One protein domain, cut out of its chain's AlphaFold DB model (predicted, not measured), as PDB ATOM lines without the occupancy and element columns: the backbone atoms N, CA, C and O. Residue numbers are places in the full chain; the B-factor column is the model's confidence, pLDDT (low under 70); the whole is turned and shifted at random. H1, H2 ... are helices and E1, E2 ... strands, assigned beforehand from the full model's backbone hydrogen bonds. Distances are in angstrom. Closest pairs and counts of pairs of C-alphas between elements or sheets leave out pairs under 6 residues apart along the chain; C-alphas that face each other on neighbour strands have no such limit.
ATOM      1  N   ILE A  86      15.270  22.582  55.635       82.62
ATOM      2  CA  ILE A  86      13.941  22.048  55.339       82.62
ATOM      3  C   ILE A  86      13.685  22.125  53.832       82.62
ATOM      4  O   ILE A  86      13.875  23.178  53.208       82.62
ATOM      5  N   TRP A  87      13.237  21.007  53.265       89.56
ATOM      6  CA  TRP A  87      12.773  20.924  51.887       89.56
ATOM      7  C   TRP A  87      11.256  20.816  51.841       89.56
ATOM      8  O   TRP A  87      10.626  20.254  52.729       89.56
ATOM      9  N   TYR A  88      10.670  21.347  50.779       85.19
ATOM     10  CA  TYR A  88       9.234  21.460  50.615       85.19
ATOM     11  C   TYR A  88       8.785  20.754  49.340       85.19
ATOM     12  O   TYR A  88       9.273  21.042  48.246       85.19
ATOM     13  N   GLU A  89       7.844  19.827  49.477       83.88
ATOM     14  CA  GLU A  89       7.314  19.010  48.395       83.88
ATOM     15  C   GLU A  89       5.919  19.501  47.954       83.88
ATOM     16  O   GLU A  89       4.983  19.561  48.759       83.88
ATOM     17  N   PRO A  90       5.731  19.820  46.662       75.56
ATOM     18  CA  PRO A  90       4.421  19.931  46.033       75.56
ATOM     19  C   PRO A  90       3.595  18.654  46.168       75.56
ATOM     20  O   PRO A  90       4.063  17.552  45.871       75.56
ATOM     21  N   SER A  91       2.322  18.807  46.516       70.69
ATOM     22  CA  SER A  91       1.381  17.691  46.573       70.69
ATOM     23  C   SER A  91       1.230  16.992  45.218       70.69
ATOM     24  O   SER A  91       1.171  17.642  44.175       70.69
ATOM     25  N   GLY A  92       1.062  15.669  45.240       71.00
ATOM     26  CA  GLY A  92       0.695  14.891  44.052       71.00
ATOM     27  C   GLY A  92       1.868  14.281  43.285       71.00
ATOM     28  O   GLY A  92       1.635  13.559  42.316       71.00
ATOM     29  N   GLN A  93       3.105  14.483  43.741       78.25
ATOM     30  CA  GLN A  93       4.267  13.786  43.199       78.25
ATOM     31  C   GLN A  93       4.282  12.330  43.669       78.25
ATOM     32  O   GLN A  93       4.221  12.031  44.860       78.25
ATOM     33  N   ARG A  94       4.305  11.394  42.717       67.00
ATOM     34  CA  ARG A  94       4.220   9.945  42.993       67.00
ATOM     35  C   ARG A  94       5.434   9.163  42.505       67.00
ATOM     36  O   ARG A  94       5.508   7.957  42.726       67.00
ATOM     37  N   SER A  95       6.364   9.830  41.833       68.38
ATOM     38  CA  SER A  95       7.535   9.220  41.213       68.38
ATOM     39  C   SER A  95       8.746  10.126  41.354       68.38
ATOM     40  O   SER A  95       8.605  11.344  41.421       68.38
ATOM     41  N   TYR A  96       9.923   9.511  41.377       76.88
ATOM     42  CA  TYR A  96      11.194  10.219  41.303       76.88
ATOM     43  C   TYR A  96      11.595  10.484  39.838       76.88
ATOM     44  O   TYR A  96      11.208   9.693  38.972       76.88
ATOM     45  N   PRO A  97      12.407  11.521  39.564       80.88
ATOM     46  CA  PRO A  97      12.885  12.522  40.520       80.88
ATOM     47  C   PRO A  97      11.746  13.412  41.043       80.88
ATOM     48  O   PRO A  97      10.800  13.709  40.320       80.88
ATOM     49  N   LYS A  98      11.821  13.778  42.325       80.00
ATOM     50  CA  LYS A  98      10.878  14.691  42.974       80.00
ATOM     51  C   LYS A  98      11.380  16.116  42.827       80.00
ATOM     52  O   LYS A  98      12.538  16.391  43.119       80.00
ATOM     53  N   LEU A  99      10.504  17.019  42.427       83.44
ATOM     54  CA  LEU A  99      10.736  18.449  42.469       83.44
ATOM     55  C   LEU A  99      10.531  18.941  43.906       83.44
ATOM     56  O   LEU A  99       9.413  18.898  44.414       83.44
ATOM     57  N   LEU A 100      11.595  19.399  44.558       84.69
ATOM     58  CA  LEU A 100      11.572  19.925  45.923       84.69
ATOM     59  C   LEU A 100      12.044  21.376  45.946       84.69
ATOM     60  O   LEU A 100      12.904  21.773  45.165       84.69
ATOM     61  N   PHE A 101      11.495  22.165  46.860       84.56
ATOM     62  CA  PHE A 101      11.891  23.548  47.094       84.56
ATOM     63  C   PHE A 101      12.662  23.672  48.407       84.56
ATOM     64  O   PHE A 101      12.229  23.147  49.424       84.56
ATOM     65  N   SER A 102      13.765  24.411  48.413       84.88
ATOM     66  CA  SER A 102      14.415  24.876  49.639       84.88
ATOM     67  C   SER A 102      14.524  26.400  49.603       84.88
ATOM     68  O   SER A 102      14.920  26.948  48.576       84.88
ATOM     69  N   PRO A 103      14.284  27.112  50.716       76.25
ATOM     70  CA  PRO A 103      14.491  28.562  50.783       76.25
ATOM     71  C   PRO A 103      15.937  28.979  50.477       76.25
ATOM     72  O   PRO A 103      16.191  30.114  50.081       76.25
ATOM     73  N   GLN A 104      16.892  28.065  50.673       76.75
ATOM     74  CA  GLN A 104      18.312  28.322  50.441       76.75
ATOM     75  C   GLN A 104      18.743  27.994  49.007       76.75
ATOM     76  O   GLN A 104      19.590  28.685  48.454       76.75
ATOM     77  N   HIS A 105      18.146  26.963  48.405       75.31
ATOM     78  CA  HIS A 105      18.613  26.393  47.135       75.31
ATOM     79  C   HIS A 105      17.609  26.537  45.983       75.31
ATOM     80  O   HIS A 105      17.912  26.177  44.849       75.31
ATOM     81  N   GLY A 106      16.411  27.054  46.255       77.12
ATOM     82  CA  GLY A 106      15.326  27.129  45.289       77.12
ATOM     83  C   GLY A 106      14.752  25.757  44.936       77.12
ATOM     84  O   GLY A 106      14.784  24.815  45.729       77.12
ATOM     85  N   TRP A 107      14.177  25.674  43.739       79.94
ATOM     86  CA  TRP A 107      13.583  24.455  43.202       79.94
ATOM     87  C   TRP A 107      14.649  23.529  42.626       79.94
ATOM     88  O   TRP A 107      15.487  23.955  41.833       79.94
ATOM     89  N   ARG A 108      14.587  22.250  42.988       79.75
ATOM     90  CA  ARG A 108      15.529  21.234  42.533       79.75
ATOM     91  C   ARG A 108      14.834  19.898  42.318       79.75
ATOM     92  O   ARG A 108      14.051  19.451  43.151       79.75
ATOM     93  N   GLU A 109      15.165  19.240  41.214       81.44
ATOM     94  CA  GLU A 109      14.831  17.834  41.006       81.44
ATOM     95  C   GLU A 109      15.793  16.955  41.806       81.44
ATOM     96  O   GLU A 109      17.013  17.078  41.688       81.44
ATOM     97  N   MET A 110      15.241  16.067  42.625       79.62
ATOM     98  CA  MET A 110      15.993  15.154  43.470       79.62
ATOM     99  C   MET A 110      15.612  13.708  43.208       79.62
ATOM    100  O   MET A 110      14.440  13.331  43.167       79.62
ATOM    101  N   SER A 111      16.625  12.866  43.065       79.50
ATOM    102  CA  SER A 111      16.472  11.421  42.969       79.50
ATOM    103  C   SER A 111      15.997  10.806  44.291       79.50
ATOM    104  O   SER A 111      16.100  11.401  45.361       79.50
ATOM    105  N   ALA A 112      15.531   9.555  44.232       82.38
ATOM    106  CA  ALA A 112      15.103   8.810  45.419       82.38
ATOM    107  C   ALA A 112      16.169   8.758  46.519       82.38
ATOM    108  O   ALA A 112      15.846   8.849  47.699       82.38
ATOM    109  N   LYS A 113      17.437   8.633  46.116       81.81
ATOM    110  CA  LYS A 113      18.575   8.554  47.034       81.81
ATOM    111  C   LYS A 113      18.856   9.894  47.706       81.81
ATOM    112  O   LYS A 113      19.187   9.916  48.882       81.81
ATOM    113  N   GLU A 114      18.709  10.991  46.969       82.56
ATOM    114  CA  GLU A 114      18.910  12.339  47.505       82.56
ATOM    115  C   GLU A 114      17.806  12.705  48.492       82.56
ATOM    116  O   GLU A 114      18.114  13.160  49.585       82.56
ATOM    117  N   VAL A 115      16.541  12.414  48.164       82.75
ATOM    118  CA  VAL A 115      15.410  12.671  49.073       82.75
ATOM    119  C   VAL A 115      15.498  11.834  50.348       82.75
ATOM    120  O   VAL A 115      15.181  12.331  51.420       82.75
ATOM    121  N   GLN A 116      15.969  10.587  50.261       82.38
ATOM    122  CA  GLN A 116      16.236   9.761  51.447       82.38
ATOM    123  C   GLN A 116      17.349  10.320  52.344       82.38
ATOM    124  O   GLN A 116      17.398   9.976  53.520       82.38
ATOM    125  N   GLY A 117      18.249  11.133  51.786       81.00
ATOM    126  CA  GLY A 117      19.307  11.812  52.528       81.00
ATOM    127  C   GLY A 117      18.881  13.150  53.131       81.00
ATOM    128  O   GLY A 117      19.688  13.771  53.814       81.00
ATOM    129  N   LEU A 118      17.653  13.613  52.878       82.75
ATOM    130  CA  LEU A 118      17.146  14.848  53.466       82.75
ATOM    131  C   LEU A 118      16.687  14.615  54.903       82.75
ATOM    132  O   LEU A 118      15.991  13.642  55.189       82.75
ATOM    133  N   ASP A 119      17.038  15.554  55.778       79.38
ATOM    134  CA  ASP A 119      16.641  15.516  57.188       79.38
ATOM    135  C   ASP A 119      15.129  15.723  57.351       79.38
ATOM    136  O   ASP A 119      14.493  15.077  58.182       79.38
ATOM    137  N   GLU A 120      14.545  16.612  56.542       84.12
ATOM    138  CA  GLU A 120      13.139  16.988  56.643       84.12
ATOM    139  C   GLU A 120      12.566  17.401  55.281       84.12
ATOM    140  O   GLU A 120      13.125  18.248  54.575       84.12
ATOM    141  N   VAL A 121      11.428  16.794  54.925       85.69
ATOM    142  CA  VAL A 121      10.628  17.146  53.748       85.69
ATOM    143  C   VAL A 121       9.192  17.390  54.194       85.69
ATOM    144  O   VAL A 121       8.506  16.455  54.608       85.69
ATOM    145  N   LEU A 122       8.739  18.636  54.095       86.75
ATOM    146  CA  LEU A 122       7.389  19.063  54.456       86.75
ATOM    147  C   LEU A 122       6.544  19.341  53.208       86.75
ATOM    148  O   LEU A 122       7.085  19.587  52.129       86.75
ATOM    149  N   PRO A 123       5.210  19.339  53.301       84.38
ATOM    150  CA  PRO A 123       4.359  19.870  52.245       84.38
ATOM    151  C   PRO A 123       4.671  21.346  51.973       84.38
ATOM    152  O   PRO A 123       4.796  22.141  52.900       84.38
ATOM    153  N   ILE A 124       4.702  21.766  50.706       80.19
ATOM    154  CA  ILE A 124       4.930  23.188  50.378       80.19
ATOM    155  C   ILE A 124       3.853  24.134  50.925       80.19
ATOM    156  O   ILE A 124       4.109  25.318  51.109       80.19
ATOM    157  N   ALA A 125       2.664  23.617  51.238       76.12
ATOM    158  CA  ALA A 125       1.619  24.381  51.914       76.12
ATOM    159  C   ALA A 125       2.022  24.842  53.331       76.12
ATOM    160  O   ALA A 125       1.419  25.774  53.852       76.12
ATOM    161  N   GLU A 126       3.026  24.207  53.941       78.19
ATOM    162  CA  GLU A 126       3.557  24.556  55.264       78.19
ATOM    163  C   GLU A 126       4.711  25.566  55.190       78.19
ATOM    164  O   GLU A 126       5.190  26.038  56.220       78.19
ATOM    165  N   TYR A 127       5.161  25.930  53.983       81.44
ATOM    166  CA  TYR A 127       6.200  26.935  53.816       81.44
ATOM    167  C   TYR A 127       5.669  28.332  54.158       81.44
ATOM    168  O   TYR A 127       4.852  28.900  53.430       81.44
ATOM    169  N   ASP A 128       6.192  28.906  55.241       78.12
ATOM    170  CA  ASP A 128       5.965  30.299  55.610       78.12
ATOM    171  C   ASP A 128       7.202  31.161  55.273       78.12
ATOM    172  O   ASP A 128       8.262  31.009  55.896       78.12
ATOM    173  N   PRO A 129       7.093  32.105  54.319       70.81
ATOM    174  CA  PRO A 129       8.209  32.957  53.916       70.81
ATOM    175  C   PRO A 129       8.684  33.916  55.019       70.81
ATOM    176  O   PRO A 129       9.783  34.461  54.904       70.81
ATOM    177  N   LEU A 130       7.891  34.151  56.074       71.38
ATOM    178  CA  LEU A 130       8.281  35.018  57.192       71.38
ATOM    179  C   LEU A 130       9.272  34.340  58.142       71.38
ATOM    180  O   LEU A 130      10.138  35.007  58.708       71.38
ATOM    181  N   THR A 131       9.152  33.025  58.310       69.31
ATOM    182  CA  THR A 131      10.030  32.230  59.179       69.31
ATOM    183  C   THR A 131      11.258  31.714  58.436       69.31
ATOM    184  O   THR A 131      12.318  31.554  59.041       69.31
ATOM    185  N   HIS A 132      11.148  31.527  57.118       67.50
ATOM    186  CA  HIS A 132      12.209  30.989  56.272       67.50
ATOM    187  C   HIS A 132      12.435  31.874  55.037       67.50
ATOM    188  O   HIS A 132      12.021  31.510  53.935       67.50
ATOM    189  N   PRO A 133      13.081  33.044  55.184       66.69
ATOM    190  CA  PRO A 133      13.302  33.940  54.059       66.69
ATOM    191  C   PRO A 133      14.169  33.267  52.992       66.69
ATOM    192  O   PRO A 133      15.184  32.634  53.296       66.69
ATOM    193  N   ILE A 134      13.782  33.452  51.730       63.50
ATOM    194  CA  ILE A 134      14.578  33.004  50.590       63.50
ATOM    195  C   ILE A 134      15.896  33.771  50.623       63.50
ATOM    196  O   ILE A 134      15.902  35.003  50.543       63.50
ATOM    197  N   LYS A 135      17.017  33.056  50.731       58.56
ATOM    198  CA  LYS A 135      18.324  33.683  50.538       58.56
ATOM    199  C   LYS A 135      18.426  34.010  49.054       58.56
ATOM    200  O   LYS A 135      18.517  33.115  48.219       58.56
ATOM    201  N   THR A 136      18.377  35.290  48.705       48.06
ATOM    202  CA  THR A 136      18.766  35.733  47.368       48.06
ATOM    203  C   THR A 136      20.220  35.333  47.172       48.06
ATOM    204  O   THR A 136      21.105  35.889  47.821       48.06
ATOM    205  N   LEU A 137      20.454  34.332  46.317       41.62
ATOM    206  CA  LEU A 137      21.789  33.938  45.879       41.62
ATOM    207  C   LEU A 137      22.501  35.206  45.410       41.62
ATOM    208  O   LEU A 137      22.112  35.827  44.415       41.62
TER     209      LEU A 137
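What this domain is: This is residues 86 to 137 of the 280 residues of an uncharacterized protein of Angiostrongylus cantonensis (UniProt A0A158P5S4). Four short strands stand in a row, E3, E2, E1 and E4, as two separate two-stranded sheets side by side: the hairpin of E2 and E3, and the pair E1 and E4. The short helix H1 lies beyond the end of the hairpin where Lys 98 and Met 110 sit, and residues 124 to 137 make a tail with no named element, going off toward the hairpin's other end. The printed part has 52 residues with four named strands and one named helix, in the order E1, E2, E3, H1, E4; E2 and E3 are antiparallel, E1 and E4 parallel. The class is mixed, helices and strands, though under half of the residues are in named elements. The whole is compact, with a radius of gyration of the C-alphas of 10.8 A and spans of 30 by 21 by 17 A.

Where its parts are: E1 is residues 87 to 89, 6.8 A from first to last C-alpha, and begins with C-alpha 87 at (12.773, 20.924, 51.887). E2 is residues 98 to 102, 12.7 A long, with C-alpha 98 at (10.878, 14.691, 42.974). E3 is residues 106 to 110, 12.1 A long. H1 is residues 112 to 116, 6.2 A long. E4 is residues 121 to 123, 7.0 A long, and ends with C-alpha 123 at (4.359, 19.870, 52.245).

How they stand to each other: E2 and E3 form a hairpin, antiparallel with 149 degrees between their directions. C-alphas 101 and 107 face each other at 4.3 A; N 100 and O 108, and N 108 and O 100, are within hydrogen-bond range, each 2.8 A apart. The closest C-alphas of E1 and E2 are those of Trp 87 and Ser 102, 4.8 A apart, and the two centres are 5.1 A apart. E1 and E4 are parallel neighbours with directions 44 degrees apart. N 89 and O 122 are within hydrogen-bond range at 2.8 A, as are N 122 and O 87 at 2.8 A. E1 and E3 are near each other, with 6 pairs of C-alphas within 10 A, and so are E2 and E4, with 7 pairs. E3 and E4 are apart. The closest C-alphas of E2 and H1 are those of Lys 98 and Ala 112, 7.6 A apart; E1 and H1 are apart. In H1 every O i to N i+4 pair is within hydrogen-bond range.

The domain as a whole: The C-alphas farthest apart are those of Ser 95 and Leu 130, at 30.4 A. The printed part has no cut. No link is long: E1 to E2, with 8 residues between them, is short, and the links E2 to E3, E3 to H1 and H1 to E4 are tight. The mean pLDDT of the printed part is 76.9; residues 94 to 95 and 131 to 137 are under 70.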